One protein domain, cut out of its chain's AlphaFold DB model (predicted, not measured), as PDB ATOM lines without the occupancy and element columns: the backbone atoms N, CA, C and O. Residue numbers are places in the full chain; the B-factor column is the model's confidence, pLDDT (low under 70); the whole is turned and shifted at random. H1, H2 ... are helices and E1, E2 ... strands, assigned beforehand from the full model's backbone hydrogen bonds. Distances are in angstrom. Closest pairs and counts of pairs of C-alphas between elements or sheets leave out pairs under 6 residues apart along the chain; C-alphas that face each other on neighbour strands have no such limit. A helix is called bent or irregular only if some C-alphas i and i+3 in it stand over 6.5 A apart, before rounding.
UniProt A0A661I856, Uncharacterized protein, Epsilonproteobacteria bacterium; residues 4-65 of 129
ATOM      1  N   SER A   4     242.683 189.519 226.260       75.06
ATOM      2  CA  SER A   4     243.334 189.347 224.953       75.06
ATOM      3  C   SER A   4     244.747 189.931 224.900       75.06
ATOM      4  O   SER A   4     245.601 189.432 224.172       75.06
ATOM      5  N   GLY A   5     244.986 191.014 225.639       77.50
ATOM      6  CA  GLY A   5     246.273 191.691 225.701       77.50
ATOM      7  C   GLY A   5     247.195 191.141 226.782       77.50
ATOM      8  O   GLY A   5     248.359 191.532 226.799       77.50
ATOM      9  N   ASN A   6     246.718 190.231 227.644       87.50
ATOM     10  CA  ASN A   6     247.438 189.712 228.810       87.50
ATOM     11  C   ASN A   6     248.045 190.856 229.645       87.50
ATOM     12  O   ASN A   6     249.262 190.896 229.835       87.50
ATOM     13  N   TYR A   7     247.215 191.845 229.992       91.31
ATOM     14  CA  TYR A   7     247.574 192.981 230.842       91.31
ATOM     15  C   TYR A   7     247.236 192.676 232.304       91.31
ATOM     16  O   TYR A   7     246.231 192.027 232.583       91.31
ATOM     17  N   ASP A   8     248.046 193.191 233.225       93.19
ATOM     18  CA  ASP A   8     247.778 193.133 234.667       93.19
ATOM     19  C   ASP A   8     246.836 194.260 235.102       93.19
ATOM     20  O   ASP A   8     246.038 194.116 236.026       93.19
ATOM     21  N   TYR A   9     246.927 195.393 234.408       95.19
ATOM     22  CA  TYR A   9     246.159 196.590 234.689       95.19
ATOM     23  C   TYR A   9     245.808 197.302 233.385       95.19
ATOM     24  O   TYR A   9     246.668 197.487 232.521       95.19
ATOM     25  N   ILE A  10     244.551 197.708 233.239       95.06
ATOM     26  CA  ILE A  10     244.082 198.529 232.123       95.06
ATOM     27  C   ILE A  10     243.323 199.729 232.647       95.06
ATOM     28  O   ILE A  10     242.477 199.590 233.526       95.06
ATOM     29  N   SER A  11     243.564 200.887 232.039       94.56
ATOM     30  CA  SER A  11     242.752 202.071 232.283       94.56
ATOM     31  C   SER A  11     242.688 202.994 231.073       94.56
ATOM     32  O   SER A  11     243.603 203.017 230.255       94.56
ATOM     33  N   ASN A  12     241.618 203.776 230.966       94.31
ATOM     34  CA  ASN A  12     241.519 204.907 230.035       94.31
ATOM     35  C   ASN A  12     242.109 206.222 230.589       94.31
ATOM     36  O   ASN A  12     242.063 207.254 229.920       94.31
ATOM     37  N   ARG A  13     242.671 206.202 231.803       91.12
ATOM     38  CA  ARG A  13     243.268 207.373 232.461       91.12
ATOM     39  C   ARG A  13     244.774 207.519 232.201       91.12
ATOM     40  O   ARG A  13     245.308 208.601 232.421       91.12
ATOM     41  N   ILE A  14     245.465 206.465 231.744       89.69
ATOM     42  CA  ILE A  14     246.933 206.473 231.570       89.69
ATOM     43  C   ILE A  14     247.360 207.434 230.459       89.69
ATOM     44  O   ILE A  14     248.084 208.387 230.732       89.69
ATOM     45  N   ASN A  15     246.873 207.215 229.237       91.06
ATOM     46  CA  ASN A  15     246.944 208.192 228.154       91.06
ATOM     47  C   ASN A  15     245.516 208.652 227.874       91.06
ATOM     48  O   ASN A  15     244.760 208.003 227.151       91.06
ATOM     49  N   ARG A  16     245.108 209.735 228.532       93.50
ATOM     50  CA  ARG A  16     243.717 210.170 228.503       93.50
ATOM     51  C   ARG A  16     243.347 210.726 227.128       93.50
ATOM     52  O   ARG A  16     243.875 211.748 226.716       93.50
ATOM     53  N   THR A  17     242.379 210.081 226.490       96.56
ATOM     54  CA  THR A  17     241.682 210.549 225.273       96.56
ATOM     55  C   THR A  17     240.160 210.557 225.453       96.56
ATOM     56  O   THR A  17     239.443 211.123 224.642       96.56
ATOM     57  N   ILE A  18     239.664 209.980 226.552       96.62
ATOM     58  CA  ILE A  18     238.246 209.912 226.931       96.62
ATOM     59  C   ILE A  18     237.927 211.058 227.914       96.62
ATOM     60  O   ILE A  18     238.815 211.421 228.705       96.62
ATOM     61  N   PRO A  19     236.698 211.625 227.912       96.06
ATOM     62  CA  PRO A  19     236.285 212.661 228.857       96.06
ATOM     63  C   PRO A  19     236.638 212.348 230.315       96.06
ATOM     64  O   PRO A  19     236.513 211.212 230.787       96.06
ATOM     65  N   VAL A  20     237.049 213.375 231.056       94.38
ATOM     66  CA  VAL A  20     237.275 213.272 232.504       94.38
ATOM     67  C   VAL A  20     235.953 212.938 233.194       94.38
ATOM     68  O   VAL A  20     234.936 213.545 232.881       94.38
ATOM     69  N   GLY A  21     235.968 211.996 234.141       93.62
ATOM     70  CA  GLY A  21     234.767 211.525 234.846       93.62
ATOM     71  C   GLY A  21     234.177 210.224 234.291       93.62
ATOM     72  O   GLY A  21     233.390 209.578 234.974       93.62
ATOM     73  N   LEU A  22     234.629 209.772 233.115       95.38
ATOM     74  CA  LEU A  22     234.286 208.459 232.544       95.38
ATOM     75  C   LEU A  22     235.416 207.438 232.732       95.38
ATOM     76  O   LEU A  22     235.648 206.571 231.890       95.38
ATOM     77  N   ASP A  23     236.164 207.573 233.824       93.75
ATOM     78  CA  ASP A  23     237.346 206.760 234.081       93.75
ATOM     79  C   ASP A  23     236.989 205.320 234.440       93.75
ATOM     80  O   ASP A  23     236.094 205.051 235.239       93.75
ATOM     81  N   VAL A  24     237.740 204.388 233.863       94.88
ATOM     82  CA  VAL A  24     237.630 202.954 234.107       94.88
ATOM     83  C   VAL A  24     239.020 202.414 234.405       94.88
ATOM     84  O   VAL A  24     239.989 202.702 233.700       94.88
ATOM     85  N   GLU A  25     239.106 201.599 235.450       95.06
ATOM     86  CA  GLU A  25     240.318 200.917 235.893       95.06
ATOM     87  C   GLU A  25     239.989 199.435 236.109       95.06
ATOM     88  O   GLU A  25     239.035 199.092 236.808       95.06
ATOM     89  N   ILE A  26     240.747 198.544 235.472       95.25
ATOM     90  CA  ILE A  26     240.517 197.094 235.476       95.25
ATOM     91  C   ILE A  26     241.797 196.396 235.922       95.25
ATOM     92  O   ILE A  26     242.846 196.551 235.299       95.25
ATOM     93  N   PHE A  27     241.691 195.592 236.973       95.00
ATOM     94  CA  PHE A  27     242.743 194.719 237.491       95.00
ATOM     95  C   PHE A  27     242.112 193.561 238.266       95.00
ATOM     96  O   PHE A  27     240.954 193.622 238.686       95.00
ATOM     97  N   ASN A  28     242.866 192.480 238.462       93.81
ATOM     98  CA  ASN A  28     242.390 191.344 239.247       93.81
ATOM     99  C   ASN A  28     242.476 191.605 240.768       93.81
ATOM    100  O   ASN A  28     243.234 192.448 241.248       93.81
ATOM    101  N   PHE A  29     241.731 190.820 241.547       95.69
ATOM    102  CA  PHE A  29     241.709 190.948 243.008       95.69
ATOM    103  C   PHE A  29     243.081 190.721 243.670       95.69
ATOM    104  O   PHE A  29     243.393 191.346 244.680       95.69
ATOM    105  N   HIS A  30     243.927 189.852 243.114       95.19
ATOM    106  CA  HIS A  30     245.252 189.593 243.685       95.19
ATOM    107  C   HIS A  30     246.163 190.832 243.623       95.19
ATOM    108  O   HIS A  30     246.936 191.086 244.550       95.19
ATOM    109  N   ILE A  31     246.034 191.646 242.573       94.38
ATOM    110  CA  ILE A  31     246.729 192.931 242.460       94.38
ATOM    111  C   ILE A  31     246.216 193.896 243.532       94.38
ATOM    112  O   ILE A  31     247.036 194.515 244.203       94.38
ATOM    113  N   LEU A  32     244.902 193.951 243.788       96.19
ATOM    114  CA  LEU A  32     244.341 194.744 244.894       96.19
ATOM    115  C   LEU A  32     244.923 194.349 246.252       96.19
ATOM    116  O   LEU A  32     245.355 195.207 247.021       96.19
ATOM    117  N   GLU A  33     244.975 193.049 246.534       96.31
ATOM    118  CA  GLU A  33     245.557 192.531 247.774       96.31
ATOM    119  C   GLU A  33     247.044 192.905 247.899       96.31
ATOM    120  O   GLU A  33     247.519 193.278 248.976       96.31
ATOM    121  N   THR A  34     247.776 192.840 246.787       94.75
ATOM    122  CA  THR A  34     249.185 193.235 246.725       94.75
ATOM    123  C   THR A  34     249.352 194.724 247.011       94.75
ATOM    124  O   THR A  34     250.194 195.076 247.837       94.75
ATOM    125  N   MET A  35     248.543 195.589 246.392       94.88
ATOM    126  CA  MET A  35     248.552 197.033 246.647       94.88
ATOM    127  C   MET A  35     248.282 197.324 248.122       94.88
ATOM    128  O   MET A  35     249.082 197.987 248.773       94.88
ATOM    129  N   TYR A  36     247.228 196.734 248.690       93.94
ATOM    130  CA  TYR A  36     246.857 196.928 250.092       93.94
ATOM    131  C   TYR A  36     247.976 196.548 251.078       93.94
ATOM    132  O   TYR A  36     248.208 197.256 252.056       93.94
ATOM    133  N   LYS A  37     248.691 195.440 250.827       95.19
ATOM    134  CA  LYS A  37     249.769 194.957 251.710       95.19
ATOM    135  C   LYS A  37     251.076 195.745 251.581       95.19
ATOM    136  O   LYS A  37     251.864 195.734 252.522       95.19
ATOM    137  N   ASN A  38     251.336 196.358 250.426       94.56
ATOM    138  CA  ASN A  38     252.655 196.909 250.094       94.56
ATOM    139  C   ASN A  38     252.675 198.434 249.902       94.56
ATOM    140  O   ASN A  38     253.763 199.012 249.918       94.56
ATOM    141  N   ALA A  39     251.523 199.087 249.727       93.12
ATOM    142  CA  ALA A  39     251.433 200.542 249.654       93.12
ATOM    143  C   ALA A  39     251.888 201.168 250.979       93.12
ATOM    144  O   ALA A  39     251.400 200.823 252.061       93.12
ATOM    145  N   SER A  40     252.855 202.080 250.892       89.75
ATOM    146  CA  SER A  40     253.546 202.612 252.076       89.75
ATOM    147  C   SER A  40     253.116 204.032 252.430       89.75
ATOM    148  O   SER A  40     253.044 204.351 253.618       89.75
ATOM    149  N   ASN A  41     252.769 204.845 251.430       90.81
ATOM    150  CA  ASN A  41     252.234 206.189 251.629       90.81
ATOM    151  C   ASN A  41     250.696 206.182 251.644       90.81
ATOM    152  O   ASN A  41     250.053 205.232 251.195       90.81
ATOM    153  N   ASP A  42     250.108 207.233 252.211       92.25
ATOM    154  CA  ASP A  42     248.657 207.317 252.399       92.25
ATOM    155  C   ASP A  42     247.916 207.620 251.091       92.25
ATOM    156  O   ASP A  42     246.823 207.098 250.882       92.25
ATOM    157  N   TYR A  43     248.552 208.341 250.164       89.50
ATOM    158  CA  TYR A  43     248.005 208.625 248.834       89.50
ATOM    159  C   TYR A  43     247.713 207.342 248.037       89.50
ATOM    160  O   TYR A  43     246.630 207.169 247.485       89.50
ATOM    161  N   GLU A  44     248.641 206.386 248.028       91.62
ATOM    162  CA  GLU A  44     248.451 205.075 247.401       91.62
ATOM    163  C   GLU A  44     247.354 204.255 248.076       91.62
ATOM    164  O   GLU A  44     246.685 203.473 247.407       91.62
ATOM    165  N   LYS A  45     247.158 204.399 249.388       91.12
ATOM    166  CA  LYS A  45     246.100 203.672 250.104       91.12
ATOM    167  C   LYS A  45     244.724 204.264 249.829       91.12
ATOM    168  O   LYS A  45     243.764 203.508 249.722       91.12
ATOM    169  N   GLU A  46     244.639 205.587 249.725       92.19
ATOM    170  CA  GLU A  46     243.405 206.308 249.416       92.19
ATOM    171  C   GLU A  46     242.977 206.095 247.960       92.19
ATOM    172  O   GLU A  46     241.825 205.763 247.692       92.19
ATOM    173  N   HIS A  47     243.915 206.223 247.023       89.69
ATOM    174  CA  HIS A  47     243.625 206.191 245.587       89.69
ATOM    175  C   HIS A  47     243.895 204.838 244.923       89.69
ATOM    176  O   HIS A  47     243.536 204.651 243.764       89.69
ATOM    177  N   VAL A  48     244.481 203.883 245.648       91.31
ATOM    178  CA  VAL A  48     244.668 202.467 245.280       91.31
ATOM    179  C   VAL A  48     245.590 202.239 244.074       91.31
ATOM    180  O   VAL A  48     246.710 201.748 244.226       91.31
ATOM    181  N   THR A  49     245.158 202.603 242.870       92.81
ATOM    182  CA  THR A  49     245.866 202.343 241.611       92.81
ATOM    183  C   THR A  49     247.182 203.108 241.408       92.81
ATOM    184  O   THR A  49     248.018 202.573 240.668       92.81
ATOM    185  N   PRO A  50     247.486 204.254 242.075       91.44
ATOM    186  CA  PRO A  50     248.800 204.889 241.960       91.44
ATOM    187  C   PRO A  50     249.971 203.971 242.304       91.44
ATOM    188  O   PRO A  50     251.040 204.107 241.710       91.44
ATOM    189  N   TYR A  51     249.775 202.981 243.179       92.50
ATOM    190  CA  TYR A  51     250.807 201.986 243.473       92.50
ATOM    191  C   TYR A  51     251.306 201.276 242.199       92.50
ATOM    192  O   TYR A  51     252.507 201.041 242.044       92.50
ATOM    193  N   ILE A  52     250.399 200.968 241.264       92.06
ATOM    194  CA  ILE A  52     250.710 200.260 240.016       92.06
ATOM    195  C   ILE A  52     251.574 201.135 239.111       92.06
ATOM    196  O   ILE A  52     252.626 200.685 238.667       92.06
ATOM    197  N   TYR A  53     251.150 202.368 238.825       88.06
ATOM    198  CA  TYR A  53     251.765 203.182 237.770       88.06
ATOM    199  C   TYR A  53     252.787 204.223 238.258       88.06
ATOM    200  O   TYR A  53     253.575 204.692 237.436       88.06
ATOM    201  N   LEU A  54     252.821 204.564 239.554       87.62
ATOM    202  CA  LEU A  54     253.851 205.434 240.147       87.62
ATOM    203  C   LEU A  54     254.978 204.627 240.797       87.62
ATOM    204  O   LEU A  54     256.149 204.897 240.541       87.62
ATOM    205  N   THR A  55     254.638 203.617 241.602       87.00
ATOM    206  CA  THR A  55     255.609 202.950 242.492       87.00
ATOM    207  C   THR A  55     256.146 201.639 241.928       87.00
ATOM    208  O   THR A  55     257.314 201.301 242.137       87.00
ATOM    209  N   LYS A  56     255.322 200.885 241.193       89.69
ATOM    210  CA  LYS A  56     255.668 199.561 240.651       89.69
ATOM    211  C   LYS A  56     255.446 199.438 239.146       89.69
ATOM    212  O   LYS A  56     255.198 198.339 238.660       89.69
ATOM    213  N   LYS A  57     255.603 200.534 238.400       88.25
ATOM    214  CA  LYS A  57     255.323 200.587 236.954       88.25
ATOM    215  C   LYS A  57     255.983 199.451 236.165       88.25
ATOM    216  O   LYS A  57     255.323 198.816 235.354       88.25
ATOM    217  N   ASP A  58     257.246 199.145 236.461       91.88
ATOM    218  CA  ASP A  58     258.014 198.102 235.760       91.88
ATOM    219  C   ASP A  58     257.645 196.666 236.177       91.88
ATOM    220  O   ASP A  58     258.122 195.699 235.587       91.88
ATOM    221  N   SER A  59     256.822 196.506 237.218       92.25
ATOM    222  CA  SER A  59     256.367 195.203 237.726       92.25
ATOM    223  C   SER A  59     255.030 194.757 237.137       92.25
ATOM    224  O   SER A  59     254.628 193.622 237.382       92.25
ATOM    225  N   TYR A  60     254.342 195.624 236.388       92.88
ATOM    226  CA  TYR A  60     253.014 195.354 235.846       92.88
ATOM    227  C   TYR A  60     252.965 195.622 234.350       92.88
ATOM    228  O   TYR A  60     253.475 196.624 233.847       92.88
ATOM    229  N   LYS A  61     252.268 194.755 233.623       93.62
ATOM    230  CA  LYS A  61     251.926 195.009 232.233       93.62
ATOM    231  C   LYS A  61     250.690 195.901 232.165       93.62
ATOM    232  O   LYS A  61     249.561 195.435 232.304       93.62
ATOM    233  N   ILE A  62     250.930 197.188 231.940       93.88
ATOM    234  CA  ILE A  62     249.910 198.241 231.907       93.88
ATOM    235  C   ILE A  62     249.423 198.468 230.473       93.88
ATOM    236  O   ILE A  62     250.230 198.651 229.561       93.88
ATOM    237  N   GLY A  63     248.108 198.464 230.277       93.31
ATOM    238  CA  GLY A  63     247.460 198.843 229.024       93.31
ATOM    239  C   GLY A  63     246.677 200.145 229.167       93.31
ATOM    240  O   GLY A  63     246.102 200.424 230.219       93.31
ATOM    241  N   SER A  64     246.649 200.927 228.092       93.44
ATOM    242  CA  SER A  64     245.864 202.156 227.993       93.44
ATOM    243  C   SER A  64     244.719 201.944 227.004       93.44
ATOM    244  O   SER A  64     244.939 201.398 225.922       93.44
ATOM    245  N   CYS A  65     243.498 202.308 227.394       93.50
ATOM    246  CA  CYS A  65     242.349 202.335 226.491       93.50
ATOM    247  C   CYS A  65     242.222 203.739 225.909       93.50
ATOM    248  O   CYS A  65     241.943 204.676 226.654       93.50
TER     249      CYS A  65
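Overview. This is residues 4 to 65 of the 129 residues of an uncharacterized protein of Epsilonproteobacteria bacterium (UniProt A0A661I856). A small three-stranded sheet, E2, E1 and E3, makes one part of the domain, and three short helices, H1, H2 and H3, form a loose group beyond it, with H3 nearest to the sheet. A long loop, residues 12 to 24, joins E1 to E2. The printed part has 62 residues, with three named strands and three named helices in the order E1, E2, H1, H2, H3, E3. The sheet runs E2, E1, E3 and is mixed; the class is mixed, helices and strands. The whole is compact, with a radius of gyration of the C-alphas of 11.6 A and spans of 30 by 26 by 19 A.

Along the chain. E1 is residues 9 to 11, 6.9 A from first to last C-alpha, and begins with C-alpha 9 at (246.159, 196.590, 234.689). E2 is residues 25 to 27, 6.8 A long, and E3 is residues 62 to 64, 6.9 A long, ending with C-alpha 64 at (245.864, 202.156, 227.993). H1, the longest helix, is residues 29 to 38, 14.3 A long, and begins with C-alpha 29 at (241.709, 190.948, 243.008). H2 is residues 42 to 47, 8.5 A long. H3 is residues 50 to 55, 7.1 A long; it is neither bent nor irregular, but only just: C-alphas 52 and 55 are 6.1 A apart.

Arrangement. E1 is the inner strand, and E2 and E3 are edge strands. E1 and E2 form a hairpin, antiparallel at 168 degrees, with N 26 and O 10 within hydrogen-bond range at 2.8 A. E1 and E3 are parallel at 19 degrees, with N 63 and O 9 within hydrogen-bond range at 2.8 A. H3 is not on the sheet, but only just, with 4 pairs of C-alphas within 10 A; H1 and H2 are not on it. The closest C-alphas of E1 and H3, those of Tyr 9 and Ile 52, are 7.9 A apart. H1 and H3 are close but not clearly touching, the closest C-alphas being those of Met 35 and Tyr 51, 6.3 A apart. Their tilt is steep, 48 degrees, and they run the same way. H1 and H2 are close but not clearly touching, with the C-alphas of Tyr 36 and Lys 45 closest at 6.8 A. Their tilt is shallow, 18 degrees, and they run opposite ways. H2 and H3 only just touch, and only at the corner by their link, with 3 pairs of C-alphas within 8 A; the closest are those of Glu 44 and Pro 50, 5.5 A. In H1, H2 and H3 every O i to N i+4 pair is within hydrogen-bond range.

Size, cuts and confidence. The two C-alphas farthest apart are those of Ser 4 and Asp 42, at 33.2 A. The printed part has no cut. The link from E1 to E2 is long, 13 residues. The mean pLDDT of the printed part is 92.4, and no printed residue is under 70.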